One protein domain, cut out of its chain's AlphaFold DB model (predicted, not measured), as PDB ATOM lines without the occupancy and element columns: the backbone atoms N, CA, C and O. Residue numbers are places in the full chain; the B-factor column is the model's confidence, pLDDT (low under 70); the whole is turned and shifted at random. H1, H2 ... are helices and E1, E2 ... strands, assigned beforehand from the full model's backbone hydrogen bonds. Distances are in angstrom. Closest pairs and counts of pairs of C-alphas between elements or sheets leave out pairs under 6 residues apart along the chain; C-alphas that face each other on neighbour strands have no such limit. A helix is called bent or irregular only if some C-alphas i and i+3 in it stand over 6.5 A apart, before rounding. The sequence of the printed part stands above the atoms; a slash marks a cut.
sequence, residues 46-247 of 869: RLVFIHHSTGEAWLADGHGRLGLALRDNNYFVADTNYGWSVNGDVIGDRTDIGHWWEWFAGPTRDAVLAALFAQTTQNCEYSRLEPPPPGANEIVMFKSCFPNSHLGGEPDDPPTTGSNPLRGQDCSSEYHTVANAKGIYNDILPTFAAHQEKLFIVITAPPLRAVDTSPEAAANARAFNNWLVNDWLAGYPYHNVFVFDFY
ATOM      1  N   ARG A  46      33.219  13.651   1.131       98.00
ATOM      2  CA  ARG A  46      32.978  13.396   2.553       98.00
ATOM      3  C   ARG A  46      31.851  12.387   2.766       98.00
ATOM      4  O   ARG A  46      30.737  12.606   2.292       98.00
ATOM      5  N   LEU A  47      32.128  11.334   3.525       98.50
ATOM      6  CA  LEU A  47      31.205  10.266   3.895       98.50
ATOM      7  C   LEU A  47      31.127  10.167   5.423       98.50
ATOM      8  O   LEU A  47      32.156  10.192   6.095       98.50
ATOM      9  N   VAL A  48      29.915  10.031   5.967       98.62
ATOM     10  CA  VAL A  48      29.699   9.593   7.354       98.62
ATOM     11  C   VAL A  48      29.105   8.189   7.369       98.62
ATOM     12  O   VAL A  48      28.113   7.941   6.682       98.62
ATOM     13  N   PHE A  49      29.706   7.274   8.133       98.62
ATOM     14  CA  PHE A  49      29.183   5.923   8.339       98.62
ATOM     15  C   PHE A  49      28.517   5.803   9.716       98.62
ATOM     16  O   PHE A  49      29.174   5.928  10.746       98.62
ATOM     17  N   ILE A  50      27.210   5.554   9.737       98.44
ATOM     18  CA  ILE A  50      26.432   5.282  10.947       98.44
ATOM     19  C   ILE A  50      26.467   3.781  11.203       98.44
ATOM     20  O   ILE A  50      25.837   2.998  10.480       98.44
ATOM     21  N   HIS A  51      27.226   3.366  12.211       96.38
ATOM     22  CA  HIS A  51      27.415   1.955  12.501       96.38
ATOM     23  C   HIS A  51      27.636   1.690  13.996       96.38
ATOM     24  O   HIS A  51      27.528   2.574  14.839       96.38
ATOM     25  N   HIS A  52      27.853   0.413  14.289       87.62
ATOM     26  CA  HIS A  52      28.225  -0.171  15.575       87.62
ATOM     27  C   HIS A  52      28.792  -1.570  15.303       87.62
ATOM     28  O   HIS A  52      28.525  -2.116  14.223       87.62
ATOM     29  N   SER A  53      29.541  -2.155  16.242       90.19
ATOM     30  CA  SER A  53      29.982  -3.568  16.244       90.19
ATOM     31  C   SER A  53      30.538  -4.049  14.881       90.19
ATOM     32  O   SER A  53      31.690  -3.773  14.556       90.19
ATOM     33  N   THR A  54      29.744  -4.695  14.020       93.31
ATOM     34  CA  THR A  54      30.191  -5.199  12.708       93.31
ATOM     35  C   THR A  54      30.684  -4.115  11.743       93.31
ATOM     36  O   THR A  54      31.305  -4.441  10.742       93.31
ATOM     37  N   GLY A  55      30.406  -2.831  11.991       95.56
ATOM     38  CA  GLY A  55      30.871  -1.733  11.130       95.56
ATOM     39  C   GLY A  55      32.281  -1.277  11.469       95.56
ATOM     40  O   GLY A  55      33.057  -0.979  10.568       95.56
ATOM     41  N   GLU A  56      32.622  -1.319  12.753       95.62
ATOM     42  CA  GLU A  56      33.966  -1.099  13.276       95.62
ATOM     43  C   GLU A  56      34.907  -2.198  12.775       95.62
ATOM     44  O   GLU A  56      35.947  -1.898  12.195       95.62
ATOM     45  N   ALA A  57      34.479  -3.463  12.857       95.44
ATOM     46  CA  ALA A  57      35.205  -4.589  12.266       95.44
ATOM     47  C   ALA A  57      35.371  -4.459  10.735       95.44
ATOM     48  O   ALA A  57      36.426  -4.797  10.195       95.44
ATOM     49  N   TRP A  58      34.368  -3.927  10.025       98.00
ATOM     50  CA  TRP A  58      34.466  -3.737   8.578       98.00
ATOM     51  C   TRP A  58      35.415  -2.581   8.201       98.00
ATOM     52  O   TRP A  58      36.207  -2.711   7.265       98.00
ATOM     53  N   LEU A  59      35.385  -1.472   8.950       98.19
ATOM     54  CA  LEU A  59      36.284  -0.325   8.773       98.19
ATOM     55  C   LEU A  59      37.748  -0.661   9.076       98.19
ATOM     56  O   LEU A  59      38.617  -0.237   8.310       98.19
ATOM     57  N   ALA A  60      38.002  -1.406  10.155       96.56
ATOM     58  CA  ALA A  60      39.326  -1.606  10.733       96.56
ATOM     59  C   ALA A  60      40.361  -2.201   9.759       96.56
ATOM     60  O   ALA A  60      40.122  -3.198   9.066       96.56
ATOM     61  N   ASP A  61      41.566  -1.628   9.785       93.06
ATOM     62  CA  ASP A  61      42.694  -1.983   8.912       93.06
ATOM     63  C   ASP A  61      43.182  -3.427   9.113       93.06
ATOM     64  O   ASP A  61      43.645  -4.071   8.173       93.06
ATOM     65  N   GLY A  62      43.054  -3.954  10.335       85.88
ATOM     66  CA  GLY A  62      43.401  -5.336  10.677       85.88
ATOM     67  C   GLY A  62      42.311  -6.369  10.363       85.88
ATOM     68  O   GLY A  62      42.510  -7.548  10.650       85.88
ATOM     69  N   HIS A  63      41.157  -5.953   9.828       93.88
ATOM     70  CA  HIS A  63      40.000  -6.825   9.618       93.88
ATOM     71  C   HIS A  63      39.371  -6.595   8.233       93.88
ATOM     72  O   HIS A  63      39.870  -7.142   7.250       93.88
ATOM     73  N   GLY A  64      38.308  -5.794   8.117       93.38
ATOM     74  CA  GLY A  64      37.596  -5.598   6.852       93.38
ATOM     75  C   GLY A  64      38.246  -4.641   5.850       93.38
ATOM     76  O   GLY A  64      37.924  -4.698   4.659       93.38
ATOM     77  N   ARG A  65      39.176  -3.785   6.301       97.12
ATOM     78  CA  ARG A  65      39.939  -2.821   5.481       97.12
ATOM     79  C   ARG A  65      39.090  -1.825   4.679       97.12
ATOM     80  O   ARG A  65      39.604  -1.213   3.740       97.12
ATOM     81  N   LEU A  66      37.821  -1.617   5.037       98.38
ATOM     82  CA  LEU A  66      36.964  -0.662   4.335       98.38
ATOM     83  C   LEU A  66      37.488   0.779   4.473       98.38
ATOM     84  O   LEU A  66      37.414   1.526   3.501       98.38
ATOM     85  N   GLY A  67      38.066   1.161   5.621       97.12
ATOM     86  CA  GLY A  67      38.656   2.493   5.816       97.12
ATOM     87  C   GLY A  67      39.762   2.799   4.799       97.12
ATOM     88  O   GLY A  67      39.679   3.788   4.070       97.12
ATOM     89  N   LEU A  68      40.733   1.884   4.671       94.62
ATOM     90  CA  LEU A  68      41.789   1.924   3.649       94.62
ATOM     91  C   LEU A  68      41.214   2.011   2.227       94.62
ATOM     92  O   LEU A  68      41.586   2.894   1.460       94.62
ATOM     93  N   ALA A  69      40.278   1.125   1.884       91.25
ATOM     94  CA  ALA A  69      39.698   1.067   0.545       91.25
ATOM     95  C   ALA A  69      38.958   2.364   0.164       91.25
ATOM     96  O   ALA A  69      39.102   2.860  -0.955       91.25
ATOM     97  N   LEU A  70      38.205   2.940   1.109       98.00
ATOM     98  CA  LEU A  70      37.527   4.226   0.955       98.00
ATOM     99  C   LEU A  70      38.528   5.382   0.831       98.00
ATOM    100  O   LEU A  70      38.390   6.197  -0.083       98.00
ATOM    101  N   ARG A  71      39.567   5.418   1.679       95.69
ATOM    102  CA  ARG A  71      40.656   6.407   1.606       95.69
ATOM    103  C   ARG A  71      41.275   6.439   0.212       95.69
ATOM    104  O   ARG A  71      41.353   7.500  -0.406       95.69
ATOM    105  N   ASP A  72      41.655   5.268  -0.285       90.56
ATOM    106  CA  ASP A  72      42.358   5.098  -1.559       90.56
ATOM    107  C   ASP A  72      41.437   5.354  -2.774       90.56
ATOM    108  O   ASP A  72      41.903   5.494  -3.901       90.56
ATOM    109  N   ASN A  73      40.121   5.482  -2.550       92.62
ATOM    110  CA  ASN A  73      39.105   5.855  -3.543       92.62
ATOM    111  C   ASN A  73      38.546   7.275  -3.325       92.62
ATOM    112  O   ASN A  73      37.408   7.557  -3.689       92.62
ATOM    113  N   ASN A  74      39.338   8.196  -2.767       93.94
ATOM    114  CA  ASN A  74      38.945   9.596  -2.550       93.94
ATOM    115  C   ASN A  74      37.736   9.799  -1.603       93.94
ATOM    116  O   ASN A  74      37.077  10.837  -1.663       93.94
ATOM    117  N   TYR A  75      37.458   8.876  -0.678       97.75
ATOM    118  CA  TYR A  75      36.457   9.086   0.373       97.75
ATOM    119  C   TYR A  75      37.109   9.435   1.716       97.75
ATOM    120  O   TYR A  75      37.860   8.659   2.305       97.75
ATOM    121  N   PHE A  76      36.786  10.622   2.232       97.69
ATOM    122  CA  PHE A  76      37.043  10.982   3.620       97.69
ATOM    123  C   PHE A  76      35.941  10.381   4.489       97.69
ATOM    124  O   PHE A  76      34.773  10.728   4.311       97.69
ATOM    125  N   VAL A  77      36.315   9.512   5.427       97.88
ATOM    126  CA  VAL A  77      35.373   8.782   6.280       97.88
ATOM    127  C   VAL A  77      35.381   9.368   7.690       97.88
ATOM    128  O   VAL A  77      36.358   9.257   8.429       97.88
ATOM    129  N   ALA A  78      34.272   9.987   8.068       97.62
ATOM    130  CA  ALA A  78      33.889  10.121   9.465       97.62
ATOM    131  C   ALA A  78      32.882   9.015   9.814       97.62
ATOM    132  O   ALA A  78      32.303   8.383   8.927       97.62
ATOM    133  N   ASP A  79      32.630   8.785  11.095       97.81
ATOM    134  CA  ASP A  79      31.658   7.778  11.523       97.81
ATOM    135  C   ASP A  79      30.851   8.207  12.754       97.81
ATOM    136  O   ASP A  79      31.003   9.307  13.294       97.81
ATOM    137  N   THR A  80      29.948   7.330  13.177       96.69
ATOM    138  CA  THR A  80      29.369   7.292  14.521       96.69
ATOM    139  C   THR A  80      29.480   5.858  15.029       96.69
ATOM    140  O   THR A  80      29.388   4.928  14.231       96.69
ATOM    141  N   ASN A  81      29.619   5.679  16.339       94.19
ATOM    142  CA  ASN A  81      29.678   4.368  16.990       94.19
ATOM    143  C   ASN A  81      28.946   4.443  18.349       94.19
ATOM    144  O   ASN A  81      28.308   5.460  18.651       94.19
ATOM    145  N   TYR A  82      29.056   3.401  19.176       92.81
ATOM    146  CA  TYR A  82      28.579   3.387  20.563       92.81
ATOM    147  C   TYR A  82      28.941   4.668  21.331       92.81
ATOM    148  O   TYR A  82      30.044   5.205  21.205       92.81
ATOM    149  N   GLY A  83      28.011   5.172  22.141       93.62
ATOM    150  CA  GLY A  83      28.186   6.399  22.919       93.62
ATOM    151  C   GLY A  83      28.072   7.708  22.122       93.62
ATOM    152  O   GLY A  83      28.057   8.782  22.733       93.62
ATOM    153  N   TRP A  84      27.958   7.672  20.787       96.38
ATOM    154  CA  TRP A  84      27.751   8.887  19.992       96.38
ATOM    155  C   TRP A  84      26.400   9.530  20.324       96.38
ATOM    156  O   TRP A  84      25.363   8.861  20.345       96.38
ATOM    157  N   SER A  85      26.406  10.836  20.606       95.38
ATOM    158  CA  SER A  85      25.239  11.531  21.150       95.38
ATOM    159  C   SER A  85      24.964  12.889  20.514       95.38
ATOM    160  O   SER A  85      25.868  13.621  20.112       95.38
ATOM    161  N   VAL A  86      23.678  13.240  20.460       95.81
ATOM    162  CA  VAL A  86      23.160  14.510  19.938       95.81
ATOM    163  C   VAL A  86      22.287  15.140  21.014       95.81
ATOM    164  O   VAL A  86      21.327  14.533  21.476       95.81
ATOM    165  N   ASN A  87      22.617  16.359  21.448       93.19
ATOM    166  CA  ASN A  87      21.892  17.080  22.510       93.19
ATOM    167  C   ASN A  87      21.717  16.288  23.829       93.19
ATOM    168  O   ASN A  87      20.768  16.525  24.574       93.19
ATOM    169  N   GLY A  88      22.638  15.364  24.128       91.44
ATOM    170  CA  GLY A  88      22.594  14.495  25.311       91.44
ATOM    171  C   GLY A  88      21.823  13.181  25.130       91.44
ATOM    172  O   GLY A  88      21.827  12.367  26.047       91.44
ATOM    173  N   ASP A  89      21.205  12.948  23.970       94.31
ATOM    174  CA  ASP A  89      20.629  11.653  23.601       94.31
ATOM    175  C   ASP A  89      21.690  10.769  22.926       94.31
ATOM    176  O   ASP A  89      22.273  11.164  21.914       94.31
ATOM    177  N   VAL A  90      21.941   9.578  23.478       95.44
ATOM    178  CA  VAL A  90      22.934   8.604  22.987       95.44
ATOM    179  C   VAL A  90      22.338   7.774  21.847       95.44
ATOM    180  O   VAL A  90      22.092   6.575  21.962       95.44
ATOM    181  N   ILE A  91      22.039   8.445  20.737       95.50
ATOM    182  CA  ILE A  91      21.391   7.824  19.578       95.50
ATOM    183  C   ILE A  91      22.303   6.819  18.847       95.50
ATOM    184  O   ILE A  91      21.795   5.895  18.216       95.50
ATOM    185  N   GLY A  92      23.632   6.920  18.994       94.81
ATOM    186  CA  GLY A  92      24.603   5.964  18.436       94.81
ATOM    187  C   GLY A  92      24.374   4.508  18.864       94.81
ATOM    188  O   GLY A  92      24.590   3.594  18.071       94.81
ATOM    189  N   ASP A  93      23.834   4.292  20.067       95.31
ATOM    190  CA  ASP A  93      23.521   2.957  20.598       95.31
ATOM    191  C   ASP A  93      22.246   2.347  19.971       95.31
ATOM    192  O   ASP A  93      21.947   1.172  20.178       95.31
ATOM    193  N   ARG A  94      21.470   3.133  19.210       95.94
ATOM    194  CA  ARG A  94      20.137   2.775  18.699       95.94
ATOM    195  C   ARG A  94      20.135   2.680  17.180       95.94
ATOM    196  O   ARG A  94      19.701   3.583  16.473       95.94
ATOM    197  N   THR A  95      20.651   1.569  16.670       96.62
ATOM    198  CA  THR A  95      20.975   1.365  15.241       96.62
ATOM    199  C   THR A  95      20.413   0.048  14.674       96.62
ATOM    200  O   THR A  95      20.803  -0.424  13.602       96.62
ATOM    201  N   ASP A  96      19.458  -0.553  15.382       98.06
ATOM    202  CA  ASP A  96      18.565  -1.598  14.856       98.06
ATOM    203  C   ASP A  96      17.502  -1.023  13.908       98.06
ATOM    204  O   ASP A  96      17.240   0.180  13.918       98.06
ATOM    205  N   ILE A  97      16.864  -1.884  13.105       98.56
ATOM    206  CA  ILE A  97      15.954  -1.472  12.024       98.56
ATOM    207  C   ILE A  97      14.870  -0.514  12.527       98.56
ATOM    208  O   ILE A  97      14.683   0.542  11.929       98.56
ATOM    209  N   GLY A  98      14.198  -0.827  13.638       98.19
ATOM    210  CA  GLY A  98      13.147   0.023  14.206       98.19
ATOM    211  C   GLY A  98      13.607   1.427  14.605       98.19
ATOM    212  O   GLY A  98      12.840   2.390  14.491       98.19
ATOM    213  N   HIS A  99      14.874   1.577  14.993       98.12
ATOM    214  CA  HIS A  99      15.460   2.858  15.372       98.12
ATOM    215  C   HIS A  99      15.772   3.767  14.177       98.12
ATOM    216  O   HIS A  99      15.844   4.978  14.374       98.12
ATOM    217  N   TRP A 100      15.872   3.271  12.933       98.31
ATOM    218  CA  TRP A 100      16.050   4.157  11.763       98.31
ATOM    219  C   TRP A 100      14.919   5.171  11.605       98.31
ATOM    220  O   TRP A 100      15.138   6.262  11.075       98.31
ATOM    221  N   TRP A 101      13.735   4.858  12.139       98.00
ATOM    222  CA  TRP A 101      12.676   5.844  12.282       98.00
ATOM    223  C   TRP A 101      13.113   7.044  13.134       98.00
ATOM    224  O   TRP A 101      12.871   8.169  12.723       98.00
ATOM    225  N   GLU A 102      13.799   6.865  14.263       96.44
ATOM    226  CA  GLU A 102      14.274   7.978  15.102       96.44
ATOM    227  C   GLU A 102      15.315   8.845  14.382       96.44
ATOM    228  O   GLU A 102      15.198  10.071  14.388       96.44
ATOM    229  N   TRP A 103      16.284   8.210  13.714       97.50
ATOM    230  CA  TRP A 103      17.336   8.899  12.958       97.50
ATOM    231  C   TRP A 103      16.782   9.748  11.809       97.50
ATOM    232  O   TRP A 103      17.232  10.874  11.599       97.50
ATOM    233  N   PHE A 104      15.820   9.209  11.051       98.25
ATOM    234  CA  PHE A 104      15.450   9.760   9.745       98.25
ATOM    235  C   PHE A 104      13.997  10.226   9.611       98.25
ATOM    236  O   PHE A 104      13.709  10.955   8.670       98.25
ATOM    237  N   ALA A 105      13.072   9.878  10.507       96.75
ATOM    238  CA  ALA A 105      11.644  10.215  10.369       96.75
ATOM    239  C   ALA A 105      11.001  10.814  11.637       96.75
ATOM    240  O   ALA A 105      10.005  11.535  11.540       96.75
ATOM    241  N   GLY A 106      11.566  10.535  12.811       94.19
ATOM    242  CA  GLY A 106      11.049  10.895  14.124       94.19
ATOM    243  C   GLY A 106      11.288  12.356  14.525       94.19
ATOM    244  O   GLY A 106      11.847  13.147  13.763       94.19
ATOM    245  N   PRO A 107      10.871  12.743  15.745       93.12
ATOM    246  CA  PRO A 107      10.919  14.133  16.207       93.12
ATOM    247  C   PRO A 107      12.341  14.685  16.395       93.12
ATOM    248  O   PRO A 107      12.519  15.899  16.431       93.12
ATOM    249  N   THR A 108      13.351  13.819  16.514       90.88
ATOM    250  CA  THR A 108      14.770  14.179  16.675       90.88
ATOM    251  C   THR A 108      15.527  14.312  15.348       90.88
ATOM    252  O   THR A 108      16.614  14.897  15.346       90.88
ATOM    253  N   ARG A 109      14.945  13.852  14.226       95.50
ATOM    254  CA  ARG A 109      15.543  13.803  12.876       95.50
ATOM    255  C   ARG A 109      16.387  15.028  12.531       95.50
ATOM    256  O   ARG A 109      17.543  14.883  12.156       95.50
ATOM    257  N   ASP A 110      15.829  16.233  12.641       95.88
ATOM    258  CA  ASP A 110      16.491  17.444  12.132       95.88
ATOM    259  C   ASP A 110      17.783  17.775  12.899       95.88
ATOM    260  O   ASP A 110      18.768  18.209  12.301       95.88
ATOM    261  N   ALA A 111      17.815  17.513  14.210       97.06
ATOM    262  CA  ALA A 111      19.021  17.675  15.020       97.06
ATOM    263  C   ALA A 111      20.069  16.595  14.700       97.06
ATOM    264  O   ALA A 111      21.263  16.889  14.632       97.06
ATOM    265  N   VAL A 112      19.616  15.361  14.469       97.81
ATOM    266  CA  VAL A 112      20.465  14.210  14.136       97.81
ATOM    267  C   VAL A 112      21.101  14.377  12.754       97.81
ATOM    268  O   VAL A 112      22.316  14.254  12.625       97.81
ATOM    269  N   LEU A 113      20.322  14.749  11.733       97.94
ATOM    270  CA  LEU A 113      20.821  15.040  10.386       97.94
ATOM    271  C   LEU A 113      21.808  16.212  10.377       97.94
ATOM    272  O   LEU A 113      22.861  16.117   9.747       97.94
ATOM    273  N   ALA A 114      21.523  17.291  11.114       97.62
ATOM    274  CA  ALA A 114      22.452  18.414  11.237       97.62
ATOM    275  C   ALA A 114      23.800  17.984  11.849       97.62
ATOM    276  O   ALA A 114      24.854  18.367  11.336       97.62
ATOM    277  N   ALA A 115      23.776  17.150  12.895       97.88
ATOM    278  CA  ALA A 115      24.983  16.589  13.500       97.88
ATOM    279  C   ALA A 115      25.740  15.655  12.536       97.88
ATOM    280  O   ALA A 115      26.951  15.793  12.375       97.88
ATOM    281  N   LEU A 116      25.034  14.766  11.828       97.31
ATOM    282  CA  LEU A 116      25.614  13.864  10.824       97.31
ATOM    283  C   LEU A 116      26.279  14.608   9.666       97.31
ATOM    284  O   LEU A 116      27.371  14.237   9.240       97.31
ATOM    285  N   PHE A 117      25.661  15.671   9.153       97.25
ATOM    286  CA  PHE A 117      26.247  16.465   8.073       97.25
ATOM    287  C   PHE A 117      27.490  17.239   8.533       97.25
ATOM    288  O   PHE A 117      28.401  17.439   7.730       97.25
ATOM    289  N   ALA A 118      27.558  17.637   9.806       96.44
ATOM    290  CA  ALA A 118      28.712  18.314  10.397       96.44
ATOM    291  C   ALA A 118      29.832  17.364  10.874       96.44
ATOM    292  O   ALA A 118      30.932  17.831  11.164       96.44
ATOM    293  N   GLN A 119      29.571  16.055  10.962       96.19
ATOM    294  CA  GLN A 119      30.465  15.086  11.596       96.19
ATOM    295  C   GLN A 119      31.849  15.000  10.918       96.19
ATOM    296  O   GLN A 119      31.976  14.961   9.691       96.19
ATOM    297  N   THR A 120      32.902  14.969  11.734       94.25
ATOM    298  CA  THR A 120      34.322  14.877  11.340       94.25
ATOM    299  C   THR A 120      35.088  13.809  12.123       94.25
ATOM    300  O   THR A 120      36.185  13.426  11.700       94.25
ATOM    301  N   THR A 121      34.569  13.359  13.272       92.00
ATOM    302  CA  THR A 121      35.322  12.491  14.184       92.00
ATOM    303  C   THR A 121      35.452  11.074  13.646       92.00
ATOM    304  O   THR A 121      34.704  10.632  12.773       92.00
ATOM    305  N   GLN A 122      36.455  10.395  14.186       93.44
ATOM    306  CA  GLN A 122      36.679   8.969  14.064       93.44
ATOM    307  C   GLN A 122      36.394   8.353  15.443       93.44
ATOM    308  O   GLN A 122      36.922   8.834  16.445       93.44
ATOM    309  N   ASN A 123      35.511   7.357  15.499       92.88
ATOM    310  CA  ASN A 123      34.941   6.780  16.726       92.88
ATOM    311  C   ASN A 123      35.265   5.274  16.859       92.88
ATOM    312  O   ASN A 123      34.782   4.609  17.773       92.88
ATOM    313  N   CYS A 124      36.084   4.751  15.945       92.00
ATOM    314  CA  CYS A 124      36.785   3.469  15.999       92.00
ATOM    315  C   CYS A 124      38.089   3.568  15.180       92.00
ATOM    316  O   CYS A 124      38.267   4.528  14.431       92.00
ATOM    317  N   GLU A 125      39.026   2.633  15.331       92.88
ATOM    318  CA  GLU A 125      40.367   2.735  14.731       92.88
ATOM    319  C   GLU A 125      40.413   2.219  13.276       92.88
ATOM    320  O   GLU A 125      40.153   1.045  13.012       92.88
ATOM    321  N   TYR A 126      40.742   3.099  12.322       95.88
ATOM    322  CA  TYR A 126      40.936   2.774  10.898       95.88
ATOM    323  C   TYR A 126      41.770   3.848  10.176       95.88
ATOM    324  O   TYR A 126      41.787   5.013  10.574       95.88
ATOM    325  N   SER A 127      42.420   3.507   9.066       92.75
ATOM    326  CA  SER A 127      43.034   4.498   8.176       92.75
ATOM    327  C   SER A 127      41.975   5.249   7.371       92.75
ATOM    328  O   SER A 127      41.058   4.648   6.815       92.75
ATOM    329  N   ARG A 128      42.139   6.568   7.224       94.62
ATOM    330  CA  ARG A 128      41.283   7.428   6.388       94.62
ATOM    331  C   ARG A 128      42.087   8.538   5.706       94.62
ATOM    332  O   ARG A 128      43.284   8.669   5.952       94.62
ATOM    333  N   LEU A 129      41.447   9.327   4.836       88.00
ATOM    334  CA  LEU A 129      42.082  10.521   4.264       88.00
ATOM    335  C   LEU A 129      42.306  11.572   5.350       88.00
ATOM    336  O   LEU A 129      41.407  11.846   6.140       88.00
ATOM    337  N   GLU A 130      43.473  12.202   5.334       85.12
ATOM    338  CA  GLU A 130      43.810  13.339   6.188       85.12
ATOM    339  C   GLU A 130      44.623  14.361   5.363       85.12
ATOM    340  O   GLU A 130      45.454  13.948   4.547       85.12
ATOM    341  N   PRO A 131      44.414  15.681   5.537       83.88
ATOM    342  CA  PRO A 131      43.421  16.314   6.411       83.88
ATOM    343  C   PRO A 131      41.973  16.153   5.895       83.88
ATOM    344  O   PRO A 131      41.771  15.874   4.708       83.88
ATOM    345  N   PRO A 132      40.942  16.382   6.734       85.50
ATOM    346  CA  PRO A 132      39.553  16.391   6.287       85.50
ATOM    347  C   PRO A 132      39.331  17.465   5.207       85.50
ATOM    348  O   PRO A 132      39.597  18.645   5.463       85.50
ATOM    349  N   PRO A 133      38.791  17.120   4.023       85.19
ATOM    350  CA  PRO A 133      38.439  18.116   3.021       85.19
ATOM    351  C   PRO A 133      37.322  19.033   3.559       85.19
ATOM    352  O   PRO A 133      36.489  18.593   4.362       85.19
ATOM    353  N   PRO A 134      37.279  20.314   3.156       80.88
ATOM    354  CA  PRO A 134      36.307  21.269   3.680       80.88
ATOM    355  C   PRO A 134      34.871  20.919   3.265       80.88
ATOM    356  O   PRO A 134      34.634  20.373   2.190       80.88
ATOM    357  N   GLY A 135      33.902  21.292   4.105       89.12
ATOM    358  CA  GLY A 135      32.470  21.123   3.840       89.12
ATOM    359  C   GLY A 135      31.778  20.116   4.762       89.12
ATOM    360  O   GLY A 135      32.353  19.631   5.732       89.12
ATOM    361  N   ALA A 136      30.511  19.842   4.454       93.88
ATOM    362  CA  ALA A 136      29.673  18.867   5.148       93.88
ATOM    363  C   ALA A 136      29.773  17.482   4.490       93.88
ATOM    364  O   ALA A 136      30.150  17.376   3.323       93.88
ATOM    365  N   ASN A 137      29.370  16.426   5.200       97.75
ATOM    366  CA  ASN A 137      29.285  15.084   4.619       97.75
ATOM    367  C   ASN A 137      28.274  15.061   3.457       97.75
ATOM    368  O   ASN A 137      27.144  15.539   3.590       97.75
ATOM    369  N   GLU A 138      28.718  14.571   2.298       98.06
ATOM    370  CA  GLU A 138      27.936  14.423   1.061       98.06
ATOM    371  C   GLU A 138      27.227  13.064   1.020       98.06
ATOM    372  O   GLU A 138      26.131  12.960   0.472       98.06
ATOM    373  N   ILE A 139      27.842  12.043   1.623       98.81
ATOM    374  CA  ILE A 139      27.317  10.680   1.699       98.81
ATOM    375  C   ILE A 139      26.979  10.336   3.154       98.81
ATOM    376  O   ILE A 139      27.796  10.554   4.049       98.81
ATOM    377  N   VAL A 140      25.794   9.768   3.378       98.81
ATOM    378  CA  VAL A 140      25.380   9.146   4.642       98.81
ATOM    379  C   VAL A 140      25.212   7.651   4.397       98.81
ATOM    380  O   VAL A 140      24.256   7.216   3.760       98.81
ATOM    381  N   MET A 141      26.155   6.859   4.891       98.75
ATOM    382  CA  MET A 141      26.113   5.399   4.861       98.75
ATOM    383  C   MET A 141      25.598   4.900   6.212       98.75
ATOM    384  O   MET A 141      26.001   5.442   7.236       98.75
ATOM    385  N   PHE A 142      24.716   3.902   6.258       98.56
ATOM    386  CA  PHE A 142      24.196   3.386   7.532       98.56
ATOM    387  C   PHE A 142      23.873   1.892   7.498       98.56
ATOM    388  O   PHE A 142      23.551   1.342   6.441       98.56
ATOM    389  N   LYS A 143      23.987   1.229   8.659       97.31
ATOM    390  CA  LYS A 143      23.772  -0.220   8.782       97.31
ATOM    391  C   LYS A 143      23.296  -0.676  10.161       97.31
ATOM    392  O   LYS A 143      23.678  -0.104  11.181       97.31
ATOM    393  N   SER A 144      22.574  -1.791  10.197       97.62
ATOM    394  CA  SER A 144      22.246  -2.518  11.432       97.62
ATOM    395  C   SER A 144      23.156  -3.743  11.624       97.62
ATOM    396  O   SER A 144      23.768  -4.229  10.673       97.62
ATOM    397  N   CYS A 145      23.290  -4.243  12.856       95.69
ATOM    398  CA  CYS A 145      24.087  -5.444  13.155       95.69
ATOM    399  C   CYS A 145      23.307  -6.746  12.924       95.69
ATOM    400  O   CYS A 145      22.080  -6.736  12.813       95.69
ATOM    401  N   PHE A 146      24.030  -7.872  12.898       96.38
ATOM    402  CA  PHE A 146      23.503  -9.204  12.572       96.38
ATOM    403  C   PHE A 146      22.246  -9.665  13.343       96.38
ATOM    404  O   PHE A 146      21.466 -10.399  12.735       96.38
ATOM    405  N   PRO A 147      21.955  -9.250  14.600       97.06
ATOM    406  CA  PRO A 147      20.714  -9.654  15.271       97.06
ATOM    407  C   PRO A 147      19.450  -9.226  14.510       97.06
ATOM    408  O   PRO A 147      18.438  -9.919  14.542       97.06
ATOM    409  N   ASN A 148      19.533  -8.147  13.724       98.12
ATOM    410  CA  ASN A 148      18.432  -7.661  12.891       98.12
ATOM    411  C   ASN A 148      18.035  -8.635  11.773       98.12
ATOM    412  O   ASN A 148      16.935  -8.514  11.243       98.12
ATOM    413  N   SER A 149      18.882  -9.614  11.444       98.19
ATOM    414  CA  SER A 149      18.555 -10.698  10.512       98.19
ATOM    415  C   SER A 149      17.697 -11.808  11.142       98.19
ATOM    416  O   SER A 149      17.389 -12.784  10.463       98.19
ATOM    417  N   HIS A 150      17.279 -11.691  12.408       97.75
ATOM    418  CA  HIS A 150      16.309 -12.599  13.033       97.75
ATOM    419  C   HIS A 150      14.868 -12.085  12.826       97.75
ATOM    420  O   HIS A 150      14.170 -11.754  13.780       97.75
ATOM    421  N   LEU A 151      14.422 -11.963  11.573       97.44
ATOM    422  CA  LEU A 151      13.106 -11.390  11.251       97.44
ATOM    423  C   LEU A 151      11.964 -12.405  11.412       97.44
ATOM    424  O   LEU A 151      11.986 -13.480  10.813       97.44
ATOM    425  N   GLY A 152      10.927 -12.030  12.164       97.88
ATOM    426  CA  GLY A 152       9.650 -12.750  12.221       97.88
ATOM    427  C   GLY A 152       8.705 -12.411  11.057       97.88
ATOM    428  O   GLY A 152       9.040 -11.626  10.168       97.88
ATOM    429  N   GLY A 153       7.486 -12.954  11.091       97.25
ATOM    430  CA  GLY A 153       6.514 -12.835   9.993       97.25
ATOM    431  C   GLY A 153       6.797 -13.821   8.858       97.25
ATOM    432  O   GLY A 153       7.438 -14.846   9.090       97.25
ATOM    433  N   GLU A 154       6.327 -13.505   7.654       97.88
ATOM    434  CA  GLU A 154       6.485 -14.334   6.452       97.88
ATOM    435  C   GLU A 154       7.298 -13.603   5.355       97.88
ATOM    436  O   GLU A 154       7.260 -12.370   5.276       97.88
ATOM    437  N   PRO A 155       8.002 -14.317   4.451       97.06
ATOM    438  CA  PRO A 155       8.912 -13.700   3.470       97.06
ATOM    439  C   PRO A 155       8.244 -12.661   2.548       97.06
ATOM    440  O   PRO A 155       8.798 -11.589   2.259       97.06
ATOM    441  N   ASP A 156       7.022 -12.973   2.119       95.38
ATOM    442  CA  ASP A 156       6.237 -12.195   1.157       95.38
ATOM    443  C   ASP A 156       5.359 -11.115   1.819       95.38
ATOM    444  O   ASP A 156       4.611 -10.424   1.124       95.38
ATOM    445  N   ASP A 157       5.456 -10.928   3.143       97.94
ATOM    446  CA  ASP A 157       4.641  -9.953   3.872       97.94
ATOM    447  C   ASP A 157       4.778  -8.535   3.275       97.94
ATOM    448  O   ASP A 157       5.904  -8.061   3.050       97.94
ATOM    449  N   PRO A 158       3.666  -7.819   3.022       97.19
ATOM    450  CA  PRO A 158       3.705  -6.463   2.490       97.19
ATOM    451  C   PRO A 158       4.190  -5.460   3.551       97.19
ATOM    452  O   PRO A 158       4.003  -5.691   4.747       97.19
ATOM    453  N   PRO A 159       4.762  -4.309   3.150       97.75
ATOM    454  CA  PRO A 159       5.125  -3.254   4.092       97.75
ATOM    455  C   PRO A 159       3.926  -2.764   4.911       97.75
ATOM    456  O   PRO A 159       2.887  -2.393   4.356       97.75
ATOM    457  N   THR A 160       4.103  -2.679   6.229       98.00
ATOM    458  CA  THR A 160       3.135  -2.058   7.141       98.00
ATOM    459  C   THR A 160       2.894  -0.597   6.753       98.00
ATOM    460  O   THR A 160       3.835   0.160   6.519       98.00
ATOM    461  N   THR A 161       1.623  -0.183   6.706       92.94
ATOM    462  CA  THR A 161       1.214   1.184   6.347       92.94
ATOM    463  C   THR A 161       0.598   1.921   7.539       92.94
ATOM    464  O   THR A 161      -0.126   1.343   8.348       92.94
ATOM    465  N   GLY A 162       0.860   3.226   7.651       91.69
ATOM    466  CA  GLY A 162       0.265   4.075   8.687       91.69
ATOM    467  C   GLY A 162       0.977   3.981  10.039       91.69
ATOM    468  O   GLY A 162       1.995   4.643  10.245       91.69
ATOM    469  N   SER A 163       0.423   3.225  10.989       93.06
ATOM    470  CA  SER A 163       1.021   3.045  12.319       93.06
ATOM    471  C   SER A 163       1.887   1.790  12.337       93.06
ATOM    472  O   SER A 163       1.359   0.685  12.274       93.06
ATOM    473  N   ASN A 164       3.204   1.963  12.445       97.88
ATOM    474  CA  ASN A 164       4.162   0.864  12.521       97.88
ATOM    475  C   ASN A 164       4.647   0.696  13.978       97.88
ATOM    476  O   ASN A 164       5.254   1.634  14.503       97.88
ATOM    477  N   PRO A 165       4.377  -0.441  14.650       97.88
ATOM    478  CA  PRO A 165       4.742  -0.651  16.054       97.88
ATOM    479  C   PRO A 165       6.246  -0.886  16.281       97.88
ATOM    480  O   PRO A 165       6.692  -0.814  17.419       97.88
ATOM    481  N   LEU A 166       7.037  -1.115  15.224       98.44
ATOM    482  CA  LEU A 166       8.496  -1.280  15.305       98.44
ATOM    483  C   LEU A 166       9.256   0.060  15.437       98.44
ATOM    484  O   LEU A 166      10.464   0.067  15.655       98.44
ATOM    485  N   ARG A 167       8.587   1.214  15.298       98.00
ATOM    486  CA  ARG A 167       9.233   2.541  15.371       98.00
ATOM    487  C   ARG A 167       9.866   2.777  16.746       98.00
ATOM    488  O   ARG A 167       9.158   2.785  17.749       98.00
ATOM    489  N   GLY A 168      11.177   3.017  16.773       96.31
ATOM    490  CA  GLY A 168      11.937   3.211  18.014       96.31
ATOM    491  C   GLY A 168      12.000   1.958  18.894       96.31
ATOM    492  O   GLY A 168      11.996   2.059  20.118       96.31
ATOM    493  N   GLN A 169      11.952   0.771  18.285       98.12
ATOM    494  CA  GLN A 169      12.134  -0.513  18.962       98.12
ATOM    495  C   GLN A 169      13.398  -1.214  18.445       98.12
ATOM    496  O   GLN A 169      13.787  -1.048  17.285       98.12
ATOM    497  N   ASP A 170      14.013  -2.015  19.312       97.50
ATOM    498  CA  ASP A 170      15.160  -2.860  18.983       97.50
ATOM    499  C   ASP A 170      14.756  -4.169  18.273       97.50
ATOM    500  O   ASP A 170      13.576  -4.509  18.138       97.50
ATOM    501  N   CYS A 171      15.760  -4.917  17.812       96.56
ATOM    502  CA  CYS A 171      15.580  -6.187  17.105       96.56
ATOM    503  C   CYS A 171      15.046  -7.353  17.962       96.56
ATOM    504  O   CYS A 171      14.726  -8.404  17.407       96.56
ATOM    505  N   SER A 172      14.934  -7.203  19.289       97.06
ATOM    506  CA  SER A 172      14.331  -8.203  20.187       97.06
ATOM    507  C   SER A 172      12.812  -8.047  20.340       97.06
ATOM    508  O   SER A 172      12.151  -8.905  20.930       97.06
ATOM    509  N   SER A 173      12.247  -6.966  19.794       98.00
ATOM    510  CA  SER A 173      10.815  -6.676  19.816       98.00
ATOM    511  C   SER A 173       9.982  -7.745  19.099       98.00
ATOM    512  O   SER A 173      10.318  -8.174  17.995       98.00
ATOM    513  N   GLU A 174       8.811  -8.091  19.650       97.25
ATOM    514  CA  GLU A 174       7.824  -8.961  18.977       97.25
ATOM    515  C   GLU A 174       7.354  -8.397  17.620       97.25
ATOM    516  O   GLU A 174       6.851  -9.127  16.766       97.25
ATOM    517  N   TYR A 175       7.547  -7.091  17.403       98.25
ATOM    518  CA  TYR A 175       7.208  -6.390  16.170       98.25
ATOM    519  C   TYR A 175       8.317  -6.436  15.107       98.25
ATOM    520  O   TYR A 175       8.101  -5.894  14.021       98.25
ATOM    521  N   HIS A 176       9.474  -7.058  15.375       98.56
ATOM    522  CA  HIS A 176      10.602  -7.172  14.438       98.56
ATOM    523  C   HIS A 176      10.319  -8.212  13.339       98.56
ATOM    524  O   HIS A 176      10.855  -9.322  13.310       98.56
ATOM    525  N   THR A 177       9.404  -7.853  12.440       98.69
ATOM    526  CA  THR A 177       8.883  -8.705  11.366       98.69
ATOM    527  C   THR A 177       9.163  -8.130   9.984       98.69
ATOM    528  O   THR A 177       9.366  -6.923   9.837       98.69
ATOM    529  N   VAL A 178       9.115  -8.975   8.947       98.81
ATOM    530  CA  VAL A 178       9.289  -8.564   7.542       98.81
ATOM    531  C   VAL A 178       8.368  -7.389   7.178       98.81
ATOM    532  O   VAL A 178       8.852  -6.379   6.664       98.81
ATOM    533  N   ALA A 179       7.071  -7.465   7.503       98.75
ATOM    534  CA  ALA A 179       6.102  -6.393   7.246       98.75
ATOM    535  C   ALA A 179       6.525  -5.043   7.855       98.75
ATOM    536  O   ALA A 179       6.558  -4.007   7.178       98.75
ATOM    537  N   ASN A 180       6.874  -5.053   9.144       98.81
ATOM    538  CA  ASN A 180       7.208  -3.843   9.887       98.81
ATOM    539  C   ASN A 180       8.580  -3.292   9.490       98.81
ATOM    540  O   ASN A 180       8.718  -2.074   9.375       98.81
ATOM    541  N   ALA A 181       9.561  -4.154   9.209       98.81
ATOM    542  CA  ALA A 181      10.870  -3.759   8.698       98.81
ATOM    543  C   ALA A 181      10.741  -3.046   7.342       98.81
ATOM    544  O   ALA A 181      11.199  -1.910   7.207       98.81
ATOM    545  N   LYS A 182      10.016  -3.632   6.372       98.75
ATOM    546  CA  LYS A 182       9.694  -2.967   5.089       98.75
ATOM    547  C   LYS A 182       8.956  -1.634   5.323       98.75
ATOM    548  O   LYS A 182       9.220  -0.644   4.643       98.75
ATOM    549  N   GLY A 183       8.078  -1.582   6.330       98.62
ATOM    550  CA  GLY A 183       7.396  -0.364   6.780       98.62
ATOM    551  C   GLY A 183       8.337   0.746   7.278       98.62
ATOM    552  O   GLY A 183       8.138   1.900   6.909       98.62
ATOM    553  N   ILE A 184       9.383   0.430   8.055       98.69
ATOM    554  CA  ILE A 184      10.362   1.434   8.519       98.69
ATOM    555  C   ILE A 184      11.132   2.032   7.338       98.69
ATOM    556  O   ILE A 184      11.293   3.248   7.253       98.69
ATOM    557  N   TYR A 185      11.573   1.201   6.392       98.62
ATOM    558  CA  TYR A 185      12.281   1.695   5.210       98.62
ATOM    559  C   TYR A 185      11.380   2.580   4.324       98.62
ATOM    560  O   TYR A 185      11.847   3.562   3.748       98.62
ATOM    561  N   ASN A 186      10.068   2.336   4.294       98.25
ATOM    562  CA  ASN A 186       9.113   3.276   3.694       98.25
ATOM    563  C   ASN A 186       8.941   4.577   4.503       98.25
ATOM    564  O   ASN A 186       8.778   5.634   3.895       98.25
ATOM    565  N   ASP A 187       9.000   4.534   5.839       98.06
ATOM    566  CA  ASP A 187       8.875   5.722   6.700       98.06
ATOM    567  C   ASP A 187      10.047   6.713   6.548       98.06
ATOM    568  O   ASP A 187       9.844   7.918   6.706       98.06
ATOM    569  N   ILE A 188      11.264   6.236   6.252       98.12
ATOM    570  CA  ILE A 188      12.472   7.085   6.130       98.12
ATOM    571  C   ILE A 188      12.675   7.671   4.722       98.12
ATOM    572  O   ILE A 188      13.317   8.710   4.562       98.12
ATOM    573  N   LEU A 189      12.092   7.047   3.694       96.75
ATOM    574  CA  LEU A 189      12.259   7.436   2.289       96.75
ATOM    575  C   LEU A 189      11.823   8.890   1.958       96.75
ATOM    576  O   LEU A 189      12.502   9.530   1.151       96.75
ATOM    577  N   PRO A 190      10.774   9.479   2.581       96.94
ATOM    578  CA  PRO A 190      10.428  10.894   2.406       96.94
ATOM    579  C   PRO A 190      11.541  11.866   2.819       96.94
ATOM    580  O   PRO A 190      11.679  12.931   2.218       96.94
ATOM    581  N   THR A 191      12.358  11.506   3.810       97.56
ATOM    582  CA  THR A 191      13.499  12.324   4.241       97.56
ATOM    583  C   THR A 191      14.627  12.271   3.221       97.56
ATOM    584  O   THR A 191      15.203  13.305   2.897       97.56
ATOM    585  N   PHE A 192      14.898  11.103   2.633       97.62
ATOM    586  CA  PHE A 192      15.882  10.993   1.552       97.62
ATOM    587  C   PHE A 192      15.432  11.768   0.303       97.62
ATOM    588  O   PHE A 192      16.247  12.446  -0.322       97.62
ATOM    589  N   ALA A 193      14.127  11.778   0.003       92.56
ATOM    590  CA  ALA A 193      13.537  12.602  -1.056       92.56
ATOM    591  C   ALA A 193      13.674  14.117  -0.805       92.56
ATOM    592  O   ALA A 193      13.784  14.892  -1.759       92.56
ATOM    593  N   ALA A 194      13.671  14.545   0.461       91.69
ATOM    594  CA  ALA A 194      13.881  15.939   0.853       91.69
ATOM    595  C   ALA A 194      15.361  16.370   0.807       91.69
ATOM    596  O   ALA A 194      15.629  17.561   0.673       91.69
ATOM    597  N   HIS A 195      16.297  15.416   0.870       91.50
ATOM    598  CA  HIS A 195      17.746  15.641   0.913       91.50
ATOM    599  C   HIS A 195      18.463  15.157  -0.360       91.50
ATOM    600  O   HIS A 195      19.395  14.353  -0.313       91.50
ATOM    601  N   GLN A 196      18.031  15.633  -1.531       92.25
ATOM    602  CA  GLN A 196      18.635  15.277  -2.829       92.25
ATOM    603  C   GLN A 196      20.100  15.735  -2.975       92.25
ATOM    604  O   GLN A 196      20.837  15.189  -3.797       92.25
ATOM    605  N   GLU A 197      20.545  16.689  -2.152       92.62
ATOM    606  CA  GLU A 197      21.940  17.118  -2.010       92.62
ATOM    607  C   GLU A 197      22.817  16.146  -1.198       92.62
ATOM    608  O   GLU A 197      24.004  16.421  -0.996       92.62
ATOM    609  N   LYS A 198      22.255  15.016  -0.747       96.81
ATOM    610  CA  LYS A 198      22.937  13.938  -0.020       96.81
ATOM    611  C   LYS A 198      22.684  12.593  -0.678       96.81
ATOM    612  O   LYS A 198      21.545  12.285  -1.015       96.81
ATOM    613  N   LEU A 199      23.721  11.767  -0.770       98.56
ATOM    614  CA  LEU A 199      23.608  10.364  -1.163       98.56
ATOM    615  C   LEU A 199      23.469   9.479   0.080       98.56
ATOM    616  O   LEU A 199      24.349   9.466   0.938       98.56
ATOM    617  N   PHE A 200      22.387   8.712   0.161       98.75
ATOM    618  CA  PHE A 200      22.133   7.753   1.229       98.75
ATOM    619  C   PHE A 200      22.504   6.339   0.770       98.75
ATOM    620  O   PHE A 200      21.999   5.848  -0.240       98.75
ATOM    621  N   ILE A 201      23.386   5.676   1.515       98.81
ATOM    622  CA  ILE A 201      23.825   4.306   1.238       98.81
ATOM    623  C   ILE A 201      23.317   3.393   2.353       98.81
ATOM    624  O   ILE A 201      23.784   3.460   3.491       98.81
ATOM    625  N   VAL A 202      22.368   2.524   2.017       98.75
ATOM    626  CA  VAL A 202      21.866   1.485   2.917       98.75
ATOM    627  C   VAL A 202      22.744   0.251   2.787       98.75
ATOM    628  O   VAL A 202      22.915  -0.275   1.689       98.75
ATOM    629  N   ILE A 203      23.252  -0.254   3.906       98.75
ATOM    630  CA  ILE A 203      23.927  -1.550   3.968       98.75
ATOM    631  C   ILE A 203      23.012  -2.521   4.718       98.75
ATOM    632  O   ILE A 203      22.594  -2.228   5.842       98.75
ATOM    633  N   THR A 204      22.683  -3.669   4.117       98.56
ATOM    634  CA  THR A 204      21.830  -4.670   4.781       98.56
ATOM    635  C   THR A 204      22.517  -5.281   6.009       98.56
ATOM    636  O   THR A 204      23.745  -5.310   6.112       98.56
ATOM    637  N   ALA A 205      21.732  -5.750   6.983       98.00
ATOM    638  CA  ALA A 205      22.285  -6.374   8.185       98.00
ATOM    639  C   ALA A 205      23.000  -7.701   7.843       98.00
ATOM    640  O   ALA A 205      22.460  -8.479   7.058       98.00
ATOM    641  N   PRO A 206      24.165  -8.024   8.440       97.50
ATOM    642  CA  PRO A 206      24.841  -9.298   8.186       97.50
ATOM    643  C   PRO A 206      23.983 -10.523   8.558       97.50
ATOM    644  O   PRO A 206      23.097 -10.423   9.413       97.50
ATOM    645  N   PRO A 207      24.230 -11.696   7.954       97.50
ATOM    646  CA  PRO A 207      23.468 -12.909   8.222       97.50
ATOM    647  C   PRO A 207      23.822 -13.535   9.576       97.50
ATOM    648  O   PRO A 207      24.945 -13.427  10.060       97.50
ATOM    649  N   LEU A 208      22.872 -14.279  10.142       97.75
ATOM    650  CA  LEU A 208      23.083 -15.107  11.332       97.75
ATOM    651  C   LEU A 208      23.641 -16.486  10.955       97.75
ATOM    652  O   LEU A 208      23.368 -17.014   9.876       97.75
ATOM    653  N   ARG A 209      24.400 -17.114  11.853       95.75
ATOM    654  CA  ARG A 209      24.781 -18.530  11.734       95.75
ATOM    655  C   ARG A 209      23.564 -19.434  11.914       95.75
ATOM    656  O   ARG A 209      22.654 -19.113  12.670       95.75
ATOM    657  N   ALA A 210      23.624 -20.638  11.347       94.62
ATOM    658  CA  ALA A 210      22.588 -21.667  11.500       94.62
ATOM    659  C   ALA A 210      22.338 -22.137  12.954       94.62
ATOM    660  O   ALA A 210      21.357 -22.827  13.206       94.62
ATOM    661  N   VAL A 211      23.220 -21.791  13.900       94.56
ATOM    662  CA  VAL A 211      23.048 -22.050  15.343       94.56
ATOM    663  C   VAL A 211      22.412 -20.883  16.109       94.56
ATOM    664  O   VAL A 211      21.932 -21.093  17.217       94.56
ATOM    665  N   ASP A 212      22.379 -19.678  15.524       96.19
ATOM    666  CA  ASP A 212      21.892 -18.446  16.166       96.19
ATOM    667  C   ASP A 212      20.519 -17.990  15.606       96.19
ATOM    668  O   ASP A 212      19.976 -16.958  16.009       96.19
ATOM    669  N   THR A 213      19.942 -18.728  14.649       97.31
ATOM    670  CA  THR A 213      18.640 -18.426  14.026       97.31
ATOM    671  C   THR A 213      17.942 -19.685  13.504       97.31
ATOM    672  O   THR A 213      18.561 -20.746  13.414       97.31
ATOM    673  N   SER A 214      16.661 -19.576  13.140       97.44
ATOM    674  CA  SER A 214      15.910 -20.658  12.493       97.44
ATOM    675  C   SER A 214      15.949 -20.543  10.956       97.44
ATOM    676  O   SER A 214      16.188 -19.453  10.427       97.44
ATOM    677  N   PRO A 215      15.705 -21.635  10.202       97.62
ATOM    678  CA  PRO A 215      15.596 -21.579   8.741       97.62
ATOM    679  C   PRO A 215      14.528 -20.598   8.237       97.62
ATOM    680  O   PRO A 215      14.716 -19.976   7.192       97.62
ATOM    681  N   GLU A 216      13.433 -20.444   8.982       98.00
ATOM    682  CA  GLU A 216      12.314 -19.549   8.673       98.00
ATOM    683  C   GLU A 216      12.733 -18.080   8.830       98.00
ATOM    684  O   GLU A 216      12.630 -17.308   7.879       98.00
ATOM    685  N   ALA A 217      13.316 -17.709   9.977       98.06
ATOM    686  CA  ALA A 217      13.827 -16.353  10.207       98.06
ATOM    687  C   ALA A 217      14.960 -15.981   9.227       98.06
ATOM    688  O   ALA A 217      15.032 -14.854   8.733       98.06
ATOM    689  N   ALA A 218      15.804 -16.951   8.862       97.94
ATOM    690  CA  ALA A 218      16.817 -16.777   7.827       97.94
ATOM    691  C   ALA A 218      16.200 -16.559   6.426       97.94
ATOM    692  O   ALA A 218      16.679 -15.718   5.663       97.94
ATOM    693  N   ALA A 219      15.123 -17.271   6.074       97.81
ATOM    694  CA  ALA A 219      14.388 -17.048   4.824       97.81
ATOM    695  C   ALA A 219      13.686 -15.677   4.789       97.81
ATOM    696  O   ALA A 219      13.714 -15.002   3.757       97.81
ATOM    697  N   ASN A 220      13.147 -15.227   5.923       98.69
ATOM    698  CA  ASN A 220      12.592 -13.886   6.093       98.69
ATOM    699  C   ASN A 220      13.644 -12.797   5.839       98.69
ATOM    700  O   ASN A 220      13.397 -11.873   5.062       98.69
ATOM    701  N   ALA A 221      14.845 -12.929   6.416       98.50
ATOM    702  CA  ALA A 221      15.949 -11.997   6.172       98.50
ATOM    703  C   ALA A 221      16.394 -11.975   4.702       98.50
ATOM    704  O   ALA A 221      16.566 -10.899   4.125       98.50
ATOM    705  N   ARG A 222      16.500 -13.143   4.056       98.06
ATOM    706  CA  ARG A 222      16.768 -13.247   2.612       98.06
ATOM    707  C   ARG A 222      15.748 -12.469   1.780       98.06
ATOM    708  O   ARG A 222      16.141 -11.693   0.911       98.06
ATOM    709  N   ALA A 223      14.456 -12.684   2.016       98.12
ATOM    710  CA  ALA A 223      13.396 -12.035   1.248       98.12
ATOM    711  C   ALA A 223      13.323 -10.526   1.512       98.12
ATOM    712  O   ALA A 223      13.143  -9.742   0.580       98.12
ATOM    713  N   PHE A 224      13.537 -10.106   2.759       98.75
ATOM    714  CA  PHE A 224      13.613  -8.699   3.135       98.75
ATOM    715  C   PHE A 224      14.764  -7.957   2.433       98.75
ATOM    716  O   PHE A 224      14.543  -6.896   1.848       98.75
ATOM    717  N   ASN A 225      15.969  -8.530   2.422       98.44
ATOM    718  CA  ASN A 225      17.131  -7.912   1.777       98.44
ATOM    719  C   ASN A 225      17.006  -7.910   0.243       98.44
ATOM    720  O   ASN A 225      17.247  -6.879  -0.387       98.44
ATOM    721  N   ASN A 226      16.484  -8.992  -0.351       97.25
ATOM    722  CA  ASN A 226      16.116  -9.012  -1.769       97.25
ATOM    723  C   ASN A 226      15.122  -7.885  -2.118       97.25
ATOM    724  O   ASN A 226      15.285  -7.235  -3.150       97.25
ATOM    725  N   TRP A 227      14.117  -7.633  -1.271       98.19
ATOM    726  CA  TRP A 227      13.142  -6.556  -1.475       98.19
ATOM    727  C   TRP A 227      13.784  -5.163  -1.390       98.19
ATOM    728  O   TRP A 227      13.489  -4.307  -2.224       98.19
ATOM    729  N   LEU A 228      14.701  -4.930  -0.441       98.12
ATOM    730  CA  LEU A 228      15.425  -3.655  -0.342       98.12
ATOM    731  C   LEU A 228      16.212  -3.332  -1.622       98.12
ATOM    732  O   LEU A 228      16.204  -2.186  -2.065       98.12
ATOM    733  N   VAL A 229      16.872  -4.329  -2.218       96.31
ATOM    734  CA  VAL A 229      17.690  -4.140  -3.428       96.31
ATOM    735  C   VAL A 229      16.840  -3.991  -4.690       96.31
ATOM    736  O   VAL A 229      17.129  -3.131  -5.519       96.31
ATOM    737  N   ASN A 230      15.827  -4.846  -4.866       92.38
ATOM    738  CA  ASN A 230      15.143  -4.990  -6.154       92.38
ATOM    739  C   ASN A 230      13.827  -4.193  -6.250       92.38
ATOM    740  O   ASN A 230      13.458  -3.777  -7.347       92.38
ATOM    741  N   ASP A 231      13.125  -3.971  -5.130       94.44
ATOM    742  CA  ASP A 231      11.718  -3.539  -5.132       94.44
ATOM    743  C   ASP A 231      11.466  -2.217  -4.387       94.44
ATOM    744  O   ASP A 231      10.664  -1.400  -4.842       94.44
ATOM    745  N   TRP A 232      12.134  -1.975  -3.251       96.75
ATOM    746  CA  TRP A 232      11.864  -0.828  -2.366       96.75
ATOM    747  C   TRP A 232      11.960   0.526  -3.085       96.75
ATOM    748  O   TRP A 232      11.109   1.399  -2.901       96.75
ATOM    749  N   LEU A 233      12.958   0.683  -3.959       93.94
ATOM    750  CA  LEU A 233      13.195   1.916  -4.713       93.94
ATOM    751  C   LEU A 233      12.465   1.967  -6.069       93.94
ATOM    752  O   LEU A 233      12.599   2.958  -6.782       93.94
ATOM    753  N   ALA A 234      11.652   0.966  -6.434       86.12
ATOM    754  CA  ALA A 234      11.000   0.902  -7.751       86.12
ATOM    755  C   ALA A 234      10.043   2.082  -8.035       86.12
ATOM    756  O   ALA A 234       9.806   2.428  -9.192       86.12
ATOM    757  N   GLY A 235       9.498   2.707  -6.984       80.69
ATOM    758  CA  GLY A 235       8.685   3.928  -7.061       80.69
ATOM    759  C   GLY A 235       9.419   5.217  -6.669       80.69
ATOM    760  O   GLY A 235       8.785   6.270  -6.602       80.69
ATOM    761  N   TYR A 236      10.719   5.157  -6.366       87.88
ATOM    762  CA  TYR A 236      11.488   6.301  -5.881       87.88
ATOM    763  C   TYR A 236      12.003   7.154  -7.059       87.88
ATOM    764  O   TYR A 236      12.699   6.633  -7.931       87.88
ATOM    765  N   PRO A 237      11.682   8.461  -7.135       80.44
ATOM    766  CA  PRO A 237      11.927   9.262  -8.339       80.44
ATOM    767  C   PRO A 237      13.347   9.845  -8.445       80.44
ATOM    768  O   PRO A 237      13.630  10.562  -9.407       80.44
ATOM    769  N   TYR A 238      14.225   9.579  -7.472       85.62
ATOM    770  CA  TYR A 238      15.564  10.164  -7.368       85.62
ATOM    771  C   TYR A 238      16.657   9.087  -7.316       85.62
ATOM    772  O   TYR A 238      16.393   7.908  -7.096       85.62
ATOM    773  N   HIS A 239      17.912   9.502  -7.490       87.69
ATOM    774  CA  HIS A 239      19.079   8.606  -7.512       87.69
ATOM    775  C   HIS A 239      20.058   8.832  -6.366       87.69
ATOM    776  O   HIS A 239      21.228   8.478  -6.439       87.69
ATOM    777  N   ASN A 240      19.561   9.428  -5.290       96.00
ATOM    778  CA  ASN A 240      20.328   9.726  -4.096       96.00
ATOM    779  C   ASN A 240      20.143   8.663  -2.992       96.00
ATOM    780  O   ASN A 240      20.428   8.937  -1.833       96.00
ATOM    781  N   VAL A 241      19.670   7.461  -3.343       97.88
ATOM    782  CA  VAL A 241      19.587   6.294  -2.451       97.88
ATOM    783  C   VAL A 241      20.124   5.068  -3.192       97.88
ATOM    784  O   VAL A 241      19.748   4.832  -4.340       97.88
ATOM    785  N   PHE A 242      20.985   4.286  -2.542       98.12
ATOM    786  CA  PHE A 242      21.492   3.007  -3.049       98.12
ATOM    787  C   PHE A 242      21.535   1.962  -1.926       98.12
ATOM    788  O   PHE A 242      21.744   2.312  -0.764       98.12
ATOM    789  N   VAL A 243      21.352   0.684  -2.270       98.56
ATOM    790  CA  VAL A 243      21.376  -0.443  -1.324       98.56
ATOM    791  C   VAL A 243      22.495  -1.408  -1.699       98.56
ATOM    792  O   VAL A 243      22.500  -1.944  -2.805       98.56
ATOM    793  N   PHE A 244      23.407  -1.678  -0.766       98.69
ATOM    794  CA  PHE A 244      24.387  -2.756  -0.879       98.69
ATOM    795  C   PHE A 244      23.957  -3.956  -0.030       98.69
ATOM    796  O   PHE A 244      23.674  -3.820   1.165       98.69
ATOM    797  N   ASP A 245      23.927  -5.143  -0.644       98.44
ATOM    798  CA  ASP A 245      23.437  -6.357   0.015       98.44
ATOM    799  C   ASP A 245      24.560  -7.142   0.697       98.44
ATOM    800  O   ASP A 245      25.012  -8.195   0.239       98.44
ATOM    801  N   PHE A 246      25.008  -6.599   1.823       98.19
ATOM    802  CA  PHE A 246      26.011  -7.203   2.691       98.19
ATOM    803  C   PHE A 246      25.551  -8.566   3.242       98.19
ATOM    804  O   PHE A 246      26.355  -9.496   3.321       98.19
ATOM    805  N   TYR A 247      24.251  -8.737   3.518       98.12
ATOM    806  CA  TYR A 247      23.642 -10.033   3.835       98.12
ATOM    807  C   TYR A 247      23.901 -11.067   2.733       98.12
ATOM    808  O   TYR A 247      24.389 -12.170   2.992       98.12
TER     809      TYR A 247
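Overview. This is residues 46 to 247 of the 869 residues of the protein "PKD domain-containing protein" of Acidobacteria bacterium (UniProt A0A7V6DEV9). A strongly twisted sheet of five parallel strands runs through the middle, with helices over both of its faces: H1 on one, H4 on the other. H3 and H6 lie side by side, while H2 and H7 sit by the edge strands E2 and E5. The printed part has 202 residues, in the order E1 H1 H2 E2 H3 H4 E3 H5 H6 E4 H7 E5; the sheet's order is E2 E1 E3 E4 E5. The class is mixed, helices and strands, with 93 residues in named elements, under half. It is compact, with a radius of gyration of the C-alphas of 16.3 A and spans of 48 by 37 by 34 A.

Along the chain. Find C-alpha 46 at (32.978, 13.396, 2.553), where E1, residues 46 to 50, begins. Next come H1, 54 to 59, H2, 66 to 72, and E2, 75 to 80, 15.9 A long. Read on to H3, 97 to 104, H4, 109 to 118, 14.1 A long, E3, 139 to 143, and H5, 146 to 149. From C-alpha 178 at (9.289, -8.564, 7.542), H6 runs 25.8 A to residue 194; it is only just irregular, C-alphas 187 and 190 being 6.9 A apart. E4 is 199 to 203, H7 is 215 to 230, 22.3 A long, and E5 runs from 241 to C-alpha 244 at (24.387, -2.756, -0.879).

Arrangement. Look across the sheet for N 78 and O 47 at 2.9 A for E2 and E1, N 50 and O 141 at 2.8 A for E1 and E3, N 140 and O 199 at 2.9 A for E3 and E4, and N 244 and O 202 at 2.9 A for E4 and E5, each within hydrogen-bond range. E1, H1 H2, E2; E3, H5 H6, E4; and E4, H7, E5 are strand-helix-strand units, parallel neighbour strands with helices between; E2, H3 H4, E3 is a split one, with E1 between its strands. The four crossovers are right-handed. H1 is over E1 at a height over the sheet of 9.3 A; H4, on the opposite face, is over E1 at 10.8 A. H2, H6 and H7 only graze the sheet. H3 touches H6, closest at C-alphas 104 and 188, 5.4 A, at a shallow tilt of 15 degrees, the same way. H5 and H7 only just touch, with 3 pairs of C-alphas within 8 A, closest at C-alphas 149 and 221, 5.2 A. Each O i to N i+4 pair is within hydrogen-bond range in H1, H2, H4 and H7, but 2 of 4 in H3 and 11 of 13 in H6; H5 is too short for such a pair, and its one O i to N i+3 pair is within range.

Size, cuts and confidence. The C-alphas of Pro 131 and Glu 154, the two farthest apart, are 48.0 A apart. The printed part has no cut. The links E2 to H3, H4 to E3, H5 to H6 and E4 to H7 are long. The mean pLDDT of the printed part is 95.7, and no printed residue is under 70.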